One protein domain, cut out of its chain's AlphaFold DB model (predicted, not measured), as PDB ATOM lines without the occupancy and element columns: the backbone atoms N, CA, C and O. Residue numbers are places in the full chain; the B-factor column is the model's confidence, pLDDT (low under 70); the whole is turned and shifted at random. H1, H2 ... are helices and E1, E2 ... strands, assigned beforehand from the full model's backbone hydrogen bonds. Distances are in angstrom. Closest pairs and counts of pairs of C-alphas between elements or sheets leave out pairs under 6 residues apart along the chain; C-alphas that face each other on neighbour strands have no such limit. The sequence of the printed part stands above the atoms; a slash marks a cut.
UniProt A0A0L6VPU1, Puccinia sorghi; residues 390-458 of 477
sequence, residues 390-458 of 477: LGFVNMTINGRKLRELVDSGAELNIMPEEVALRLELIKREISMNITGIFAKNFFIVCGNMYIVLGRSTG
ATOM      1  N   LEU A 390      30.173  50.386 -34.985       81.50
ATOM      2  CA  LEU A 390      30.570  51.781 -34.793       81.50
ATOM      3  C   LEU A 390      31.617  51.947 -33.683       81.50
ATOM      4  O   LEU A 390      32.208  53.016 -33.540       81.50
ATOM      5  N   GLY A 391      31.857  50.888 -32.907       83.50
ATOM      6  CA  GLY A 391      32.850  50.839 -31.843       83.50
ATOM      7  C   GLY A 391      32.233  50.506 -30.493       83.50
ATOM      8  O   GLY A 391      31.066  50.134 -30.395       83.50
ATOM      9  N   PHE A 392      33.043  50.622 -29.445       86.69
ATOM     10  CA  PHE A 392      32.605  50.333 -28.088       86.69
ATOM     11  C   PHE A 392      32.268  51.600 -27.319       86.69
ATOM     12  O   PHE A 392      33.007  52.583 -27.388       86.69
ATOM     13  N   VAL A 393      31.217  51.530 -26.516       85.00
ATOM     14  CA  VAL A 393      30.849  52.565 -25.552       85.00
ATOM     15  C   VAL A 393      30.811  51.986 -24.148       85.00
ATOM     16  O   VAL A 393      30.889  50.774 -23.979       85.00
ATOM     17  N   ASN A 394      30.806  52.869 -23.150       82.69
ATOM     18  CA  ASN A 394      30.671  52.474 -21.757       82.69
ATOM     19  C   ASN A 394      29.241  52.762 -21.297       82.69
ATOM     20  O   ASN A 394      28.837  53.929 -21.274       82.69
ATOM     21  N   MET A 395      28.511  51.743 -20.858       83.94
ATOM     22  CA  MET A 395      27.214  51.888 -20.202       83.94
ATOM     23  C   MET A 395      27.347  51.590 -18.717       83.94
ATOM     24  O   MET A 395      28.277  50.930 -18.260       83.94
ATOM     25  N   THR A 396      26.406  52.093 -17.925       80.25
ATOM     26  CA  THR A 396      26.258  51.685 -16.529       80.25
ATOM     27  C   THR A 396      24.881  51.068 -16.333       80.25
ATOM     28  O   THR A 396      23.876  51.737 -16.556       80.25
ATOM     29  N   ILE A 397      24.834  49.806 -15.903       81.75
ATOM     30  CA  ILE A 397      23.595  49.093 -15.555       81.75
ATOM     31  C   ILE A 397      23.704  48.668 -14.092       81.75
ATOM     32  O   ILE A 397      24.707  48.077 -13.696       81.75
ATOM     33  N   ASN A 398      22.698  48.990 -13.272       78.75
ATOM     34  CA  ASN A 398      22.686  48.699 -11.828       78.75
ATOM     35  C   ASN A 398      23.976  49.143 -11.100       78.75
ATOM     36  O   ASN A 398      24.514  48.428 -10.260       78.75
ATOM     37  N   GLY A 399      24.519  50.310 -11.467       78.75
ATOM     38  CA  GLY A 399      25.756  50.850 -10.887       78.75
ATOM     39  C   GLY A 399      27.049  50.164 -11.351       78.75
ATOM     40  O   GLY A 399      28.130  50.564 -10.923       78.75
ATOM     41  N   ARG A 400      26.973  49.170 -12.246       81.62
ATOM     42  CA  ARG A 400      28.141  48.474 -12.805       81.62
ATOM     43  C   ARG A 400      28.453  49.001 -14.198       81.62
ATOM     44  O   ARG A 400      27.566  49.062 -15.047       81.62
ATOM     45  N   LYS A 401      29.713  49.379 -14.425       85.19
ATOM     46  CA  LYS A 401      30.203  49.830 -15.732       85.19
ATOM     47  C   LYS A 401      30.438  48.630 -16.642       85.19
ATOM     48  O   LYS A 401      31.075  47.659 -16.237       85.19
ATOM     49  N   LEU A 402      29.933  48.723 -17.855       85.94
ATOM     50  CA  LEU A 402      30.016  47.722 -18.901       85.94
ATOM     51  C   LEU A 402      30.606  48.375 -20.152       85.94
ATOM     52  O   LEU A 402      30.739  49.598 -20.217       85.94
ATOM     53  N   ARG A 403      31.016  47.535 -21.102       86.00
ATOM     54  CA  ARG A 403      31.496  47.964 -22.410       86.00
ATOM     55  C   ARG A 403      30.666  47.266 -23.479       86.00
ATOM     56  O   ARG A 403      30.659  46.035 -23.531       86.00
ATOM     57  N   GLU A 404      29.991  48.032 -24.322       88.12
ATOM     58  CA  GLU A 404      29.033  47.520 -25.307       88.12
ATOM     59  C   GLU A 404      29.476  47.883 -26.714       88.12
ATOM     60  O   GLU A 404      29.956  48.988 -26.955       88.12
ATOM     61  N   LEU A 405      29.296  46.955 -27.645       88.56
ATOM     62  CA  LEU A 405      29.501  47.179 -29.063       88.56
ATOM     63  C   LEU A 405      28.269  47.879 -29.638       88.56
ATOM     64  O   LEU A 405      27.166  47.345 -29.590       88.56
ATOM     65  N   VAL A 406      28.454  49.058 -30.215       86.88
ATOM     66  CA  VAL A 406      27.408  49.724 -30.988       86.88
ATOM     67  C   VAL A 406      27.462  49.178 -32.404       86.88
ATOM     68  O   VAL A 406      28.468  49.353 -33.092       86.88
ATOM     69  N   ASP A 407      26.393  48.530 -32.852       85.31
ATOM     70  CA  ASP A 407      26.303  47.963 -34.192       85.31
ATOM     71  C   ASP A 407      25.073  48.514 -34.911       85.31
ATOM     72  O   ASP A 407      23.927  48.191 -34.601       85.31
ATOM     73  N   SER A 408      25.330  49.358 -35.911       78.88
ATOM     74  CA  SER A 408      24.282  49.959 -36.740       78.88
ATOM     75  C   SER A 408      23.523  48.936 -37.595       78.88
ATOM     76  O   SER A 408      22.444  49.246 -38.102       78.88
ATOM     77  N   GLY A 409      24.044  47.720 -37.751       80.75
ATOM     78  CA  GLY A 409      23.366  46.623 -38.425       80.75
ATOM     79  C   GLY A 409      22.397  45.843 -37.598       80.75
ATOM     80  O   GLY A 409      21.325  45.488 -38.094       80.75
ATOM     81  N   ALA A 410      22.798  45.571 -36.360       80.69
ATOM     82  CA  ALA A 410      22.006  44.799 -35.433       80.69
ATOM     83  C   ALA A 410      20.655  45.491 -35.256       80.69
ATOM     84  O   ALA A 410      20.580  46.689 -35.008       80.69
ATOM     85  N   GLU A 411      19.562  44.757 -35.429       79.12
ATOM     86  CA  GLU A 411      18.223  45.330 -35.255       79.12
ATOM     87  C   GLU A 411      17.822  45.389 -33.786       79.12
ATOM     88  O   GLU A 411      17.016  46.233 -33.409       79.12
ATOM     89  N   LEU A 412      18.422  44.532 -32.962       81.50
ATOM     90  CA  LEU A 412      18.074  44.326 -31.565       81.50
ATOM     91  C   LEU A 412      19.275  44.586 -30.664       81.50
ATOM     92  O   LEU A 412      20.419  44.350 -31.052       81.50
ATOM     93  N   ASN A 413      18.999  44.982 -29.424       86.25
ATOM     94  CA  ASN A 413      20.015  44.968 -28.379       86.25
ATOM     95  C   ASN A 413      20.169  43.547 -27.836       86.25
ATOM     96  O   ASN A 413      19.178  42.922 -27.452       86.25
ATOM     97  N   ILE A 414      21.397  43.047 -27.761       87.94
ATOM     98  CA  ILE A 414      21.697  41.683 -27.311       87.94
ATOM     99  C   ILE A 414      22.602  41.753 -26.087       87.94
ATOM    100  O   ILE A 414      23.544  42.543 -26.047       87.94
ATOM    101  N   MET A 415      22.318  40.930 -25.083       89.31
ATOM    102  CA  MET A 415      23.141  40.775 -23.890       89.31
ATOM    103  C   MET A 415      23.447  39.289 -23.670       89.31
ATOM    104  O   MET A 415      22.521  38.479 -23.679       89.31
ATOM    105  N   PRO A 416      24.713  38.906 -23.446       89.00
ATOM    106  CA  PRO A 416      25.042  37.529 -23.114       89.00
ATOM    107  C   PRO A 416      24.491  37.157 -21.731       89.00
ATOM    108  O   PRO A 416      24.434  37.981 -20.806       89.00
ATOM    109  N   GLU A 417      24.074  35.905 -21.591       85.94
ATOM    110  CA  GLU A 417      23.440  35.380 -20.384       85.94
ATOM    111  C   GLU A 417      24.298  35.562 -19.127       85.94
ATOM    112  O   GLU A 417      23.787  35.917 -18.059       85.94
ATOM    113  N   GLU A 418      25.607  35.379 -19.261       85.69
ATOM    114  CA  GLU A 418      26.576  35.472 -18.176       85.69
ATOM    115  C   GLU A 418      26.648  36.901 -17.627       85.69
ATOM    116  O   GLU A 418      26.770  37.106 -16.417       85.69
ATOM    117  N   VAL A 419      26.529  37.903 -18.501       87.06
ATOM    118  CA  VAL A 419      26.489  39.312 -18.094       87.06
ATOM    119  C   VAL A 419      25.157  39.639 -17.434       87.06
ATOM    120  O   VAL A 419      25.154  40.288 -16.388       87.06
ATOM    121  N   ALA A 420      24.039  39.150 -17.973       86.62
ATOM    122  CA  ALA A 420      22.728  39.363 -17.365       86.62
ATOM    123  C   ALA A 420      22.646  38.777 -15.943       86.62
ATOM    124  O   ALA A 420      22.118  39.426 -15.039       86.62
ATOM    125  N   LEU A 421      23.225  37.587 -15.730       85.44
ATOM    126  CA  LEU A 421      23.355  36.968 -14.407       85.44
ATOM    127  C   LEU A 421      24.226  37.804 -13.469       85.44
ATOM    128  O   LEU A 421      23.822  38.070 -12.339       85.44
ATOM    129  N   ARG A 422      25.396  38.259 -13.936       84.81
ATOM    130  CA  ARG A 422      26.293  39.110 -13.137       84.81
ATOM    131  C   ARG A 422      25.625  40.414 -12.726       84.81
ATOM    132  O   ARG A 422      25.862  40.875 -11.620       84.81
ATOM    133  N   LEU A 423      24.821  41.008 -13.599       84.81
ATOM    134  CA  LEU A 423      24.082  42.244 -13.334       84.81
ATOM    135  C   LEU A 423      22.825  42.038 -12.478       84.81
ATOM    136  O   LEU A 423      22.128  43.017 -12.201       84.81
ATOM    137  N   GLU A 424      22.540  40.793 -12.077       85.19
ATOM    138  CA  GLU A 424      21.357  40.405 -11.304       85.19
ATOM    139  C   GLU A 424      20.058  40.844 -12.001       85.19
ATOM    140  O   GLU A 424      19.072  41.233 -11.372       85.19
ATOM    141  N   LEU A 425      20.055  40.799 -13.340       81.19
ATOM    142  CA  LEU A 425      18.882  41.159 -14.124       81.19
ATOM    143  C   LEU A 425      17.840  40.050 -14.043       81.19
ATOM    144  O   LEU A 425      18.120  38.866 -14.243       81.19
ATOM    145  N   ILE A 426      16.597  40.458 -13.807       73.31
ATOM    146  CA  ILE A 426      15.456  39.552 -13.820       73.31
ATOM    147  C   ILE A 426      15.216  39.123 -15.270       73.31
ATOM    148  O   ILE A 426      14.676  39.886 -16.075       73.31
ATOM    149  N   LYS A 427      15.603  37.887 -15.597       69.56
ATOM    150  CA  LYS A 427      15.318  37.276 -16.897       69.56
ATOM    151  C   LYS A 427      13.809  37.077 -17.034       69.56
ATOM    152  O   LYS A 427      13.162  36.520 -16.149       69.56
ATOM    153  N   ARG A 428      13.239  37.537 -18.145       60.22
ATOM    154  CA  ARG A 428      11.852  37.253 -18.526       60.22
ATOM    155  C   ARG A 428      11.883  36.463 -19.821       60.22
ATOM    156  O   ARG A 428      12.396  36.960 -20.816       60.22
ATOM    157  N   GLU A 429      11.334  35.257 -19.806       58.88
ATOM    158  CA  GLU A 429      11.125  34.491 -21.030       58.88
ATOM    159  C   GLU A 429       9.887  35.047 -21.742       58.88
ATOM    160  O   GLU A 429       8.789  35.089 -21.178       58.88
ATOM    161  N   ILE A 430      10.079  35.561 -22.955       56.47
ATOM    162  CA  ILE A 430       9.009  36.143 -23.763       56.47
ATOM    163  C   ILE A 430       9.068  35.477 -25.137       56.47
ATOM    164  O   ILE A 430      10.047  35.640 -25.858       56.47
ATOM    165  N   SER A 431       8.016  34.754 -25.527       47.12
ATOM    166  CA  SER A 431       7.854  34.308 -26.914       47.12
ATOM    167  C   SER A 431       7.493  35.522 -27.775       47.12
ATOM    168  O   SER A 431       6.412  36.096 -27.602       47.12
ATOM    169  N   MET A 432       8.377  35.944 -28.679       46.78
ATOM    170  CA  MET A 432       8.145  37.102 -29.550       46.78
ATOM    171  C   MET A 432       8.314  36.727 -31.023       46.78
ATOM    172  O   MET A 432       9.242  36.009 -31.379       46.78
ATOM    173  N   ASN A 433       7.432  37.254 -31.878       44.19
ATOM    174  CA  ASN A 433       7.667  37.324 -33.319       44.19
ATOM    175  C   ASN A 433       8.561  38.554 -33.561       44.19
ATOM    176  O   ASN A 433       8.188  39.659 -33.173       44.19
ATOM    177  N   ILE A 434       9.771  38.350 -34.086       45.19
ATOM    178  CA  ILE A 434      10.916  39.282 -33.975       45.19
ATOM    179  C   ILE A 434      10.806  40.495 -34.930       45.19
ATOM    180  O   ILE A 434      11.717  41.308 -35.051       45.19
ATOM    181  N   THR A 435       9.676  40.698 -35.602       41.50
ATOM    182  CA  THR A 435       9.501  41.837 -36.509       41.50
ATOM    183  C   THR A 435       9.185  43.133 -35.750       41.50
ATOM    184  O   THR A 435       8.098  43.302 -35.201       41.50
ATOM    185  N   GLY A 436      10.123  44.088 -35.768       38.06
ATOM    186  CA  GLY A 436       9.843  45.511 -35.515       38.06
ATOM    187  C   GLY A 436       9.784  45.976 -34.053       38.06
ATOM    188  O   GLY A 436       9.076  46.937 -33.751       38.06
ATOM    189  N   ILE A 437      10.507  45.339 -33.128       37.00
ATOM    190  CA  ILE A 437      10.498  45.750 -31.713       37.00
ATOM    191  C   ILE A 437      11.525  46.870 -31.473       37.00
ATOM    192  O   ILE A 437      12.688  46.629 -31.166       37.00
ATOM    193  N   PHE A 438      11.065  48.117 -31.567       41.91
ATOM    194  CA  PHE A 438      11.813  49.330 -31.208       41.91
ATOM    195  C   PHE A 438      11.785  49.599 -29.695       41.91
ATOM    196  O   PHE A 438      11.279  50.627 -29.243       41.91
ATOM    197  N   ALA A 439      12.255  48.652 -28.882       46.16
ATOM    198  CA  ALA A 439      12.239  48.800 -27.427       46.16
ATOM    199  C   ALA A 439      13.652  48.879 -26.835       46.16
ATOM    200  O   ALA A 439      14.565  48.185 -27.281       46.16
ATOM    201  N   LYS A 440      13.782  49.634 -25.731       59.56
ATOM    202  CA  LYS A 440      14.955  49.729 -24.830       59.56
ATOM    203  C   LYS A 440      15.332  48.397 -24.142       59.56
ATOM    204  O   LYS A 440      16.047  48.385 -23.147       59.56
ATOM    205  N   ASN A 441      14.812  47.274 -24.629       72.75
ATOM    206  CA  ASN A 441      14.995  45.956 -24.040       72.75
ATOM    207  C   ASN A 441      16.236  45.281 -24.631       72.75
ATOM    208  O   ASN A 441      16.544  45.466 -25.808       72.75
ATOM    209  N   PHE A 442      16.907  44.477 -23.807       79.12
ATOM    210  CA  PHE A 442      17.949  43.551 -24.240       79.12
ATOM    211  C   PHE A 442      17.366  42.150 -24.389       79.12
ATOM    212  O   PHE A 442      16.629  41.681 -23.519       79.12
ATOM    213  N   PHE A 443      17.736  41.476 -25.471       85.06
ATOM    214  CA  PHE A 443      17.504  40.051 -25.646       85.06
ATOM    215  C   PHE A 443      18.675  39.289 -25.048       85.06
ATOM    216  O   PHE A 443      19.832  39.578 -25.354       85.06
ATOM    217  N   ILE A 444      18.367  38.336 -24.172       84.19
ATOM    218  CA  ILE A 444      19.384  37.530 -23.506       84.19
ATOM    219  C   ILE A 444      19.671  36.307 -24.367       84.19
ATOM    220  O   ILE A 444      18.751  35.558 -24.689       84.19
ATOM    221  N   VAL A 445      20.936  36.122 -24.733       82.75
ATOM    222  CA  VAL A 445      21.386  35.012 -25.580       82.75
ATOM    223  C   VAL A 445      22.459  34.219 -24.842       82.75
ATOM    224  O   VAL A 445      23.328  34.797 -24.191       82.75
ATOM    225  N   CYS A 446      22.396  32.892 -24.932       78.12
ATOM    226  CA  CYS A 446      23.434  32.006 -24.414       78.12
ATOM    227  C   CYS A 446      24.634  32.006 -25.369       78.12
ATOM    228  O   CYS A 446      24.465  31.731 -26.559       78.12
ATOM    229  N   GLY A 447      25.837  32.270 -24.858       76.88
ATOM    230  CA  GLY A 447      27.075  32.160 -25.628       76.88
ATOM    231  C   GLY A 447      28.032  33.339 -25.464       76.88
ATOM    232  O   GLY A 447      27.692  34.397 -24.940       76.88
ATOM    233  N   ASN A 448      29.252  33.152 -25.971       80.25
ATOM    234  CA  ASN A 448      30.326  34.141 -25.893       80.25
ATOM    235  C   ASN A 448      30.122  35.261 -26.922       80.25
ATOM    236  O   ASN A 448      30.711  35.248 -28.002       80.25
ATOM    237  N   MET A 449      29.290  36.238 -26.576       82.12
ATOM    238  CA  MET A 449      29.063  37.447 -27.368       82.12
ATOM    239  C   MET A 449      29.342  38.708 -26.551       82.12
ATOM    240  O   MET A 449      29.221  38.724 -25.328       82.12
ATOM    241  N   TYR A 450      29.685  39.795 -27.241       85.50
ATOM    242  CA  TYR A 450      29.662  41.128 -26.643       85.50
ATOM    243  C   TYR A 450      28.215  41.582 -26.423       85.50
ATOM    244  O   TYR A 450      27.300  41.135 -27.113       85.50
ATOM    245  N   ILE A 451      28.010  42.507 -25.482       86.50
ATOM    246  CA  ILE A 451      26.754  43.260 -25.424       86.50
ATOM    247  C   ILE A 451      26.672  44.080 -26.713       86.50
ATOM    248  O   ILE A 451      27.613  44.815 -27.012       86.50
ATOM    249  N   VAL A 452      25.579  43.958 -27.460       87.56
ATOM    250  CA  VAL A 452      25.359  44.687 -28.715       87.56
ATOM    251  C   VAL A 452      24.230  45.689 -28.523       87.56
ATOM    252  O   VAL A 452      23.152  45.325 -28.053       87.56
ATOM    253  N   LEU A 453      24.471  46.940 -28.902       86.56
ATOM    254  CA  LEU A 453      23.456  47.980 -29.031       86.56
ATOM    255  C   LEU A 453      23.092  48.108 -30.504       86.56
ATOM    256  O   LEU A 453      23.903  48.569 -31.310       86.56
ATOM    257  N   GLY A 454      21.892  47.641 -30.834       81.12
ATOM    258  CA  GLY A 454      21.354  47.659 -32.185       81.12
ATOM    259  C   GLY A 454      20.489  48.886 -32.460       81.12
ATOM    260  O   GLY A 454      20.291  49.759 -31.623       81.12
ATOM    261  N   ARG A 455      19.881  48.941 -33.639       74.00
ATOM    262  CA  ARG A 455      18.980  50.023 -34.055       74.00
ATOM    263  C   ARG A 455      17.732  50.154 -33.174       74.00
ATOM    264  O   ARG A 455      17.166  51.245 -33.115       74.00
ATOM    265  N   SER A 456      17.314  49.107 -32.453       66.50
ATOM    266  CA  SER A 456      16.174  49.173 -31.524       66.50
ATOM    267  C   SER A 456      16.370  50.168 -30.380       66.50
ATOM    268  O   SER A 456      15.376  50.636 -29.826       66.50
ATOM    269  N   THR A 457      17.611  50.530 -30.028       58.56
ATOM    270  CA  THR A 457      17.869  51.599 -29.049       58.56
ATOM    271  C   THR A 457      17.647  53.015 -29.609       58.56
ATOM    272  O   THR A 457      17.639  53.954 -28.823       58.56
ATOM    273  N   GLY A 458      17.425  53.195 -30.923       48.97
ATOM    274  CA  GLY A 458      17.564  54.496 -31.603       48.97
ATOM    275  C   GLY A 458      16.358  55.050 -32.376       48.97
ATOM    276  O   GLY A 458      16.554  55.929 -33.209       48.97
TER     277      GLY A 458
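This is residues 390 to 458 of the 477 residues of a protein of Puccinia sorghi (UniProt A0A0L6VPU1). A long hairpin, E1 and E2, has short E5 beside E2; the parallel pair E3 and E4 follows, E3 next to E5, and a long loop, residues 423 to 441, swings from H1 round to E4. The 69 printed residues, under half in named elements, run E1 E2 E3 H1 E4 E5, mostly strand; sheet E1 E2 E5 is mixed. The whole is compact, radius of gyration of the C-alphas 11.7 A, spanning 30 by 29 by 21 A.

E1, residues 390 to 397, and E2, residues 400 to 407, are an antiparallel hairpin; N 393 and O 404, 2.9 A, are within hydrogen-bond range. E5, residues 451 to 453, is parallel to E2, with N 405 and O 451 at 2.8 A. The closest C-alphas of E5 and E3, residues 413 to 416, are Leu 453 and Asn 413, 4.6 A. E3, H1, residues 417 to 422, and E4, residues 442 to 445, form a strand-helix-strand unit, parallel strands with a helix between, its crossover right-handed; N 415 and O 443 are 2.8 A apart. In H1, every O i to N i+4 pair is within range.

E1 starts at C-alpha 390 (30.570, 51.781, -34.793) and spans 20.6 A, E2 21.5 A. E5 ends at C-alpha 453 (23.456, 47.980, -29.031).

The printed part has no cut. The link H1 to E4 is long, 19 residues. Residues 427 to 440 and 456 to 458 have pLDDT under 70.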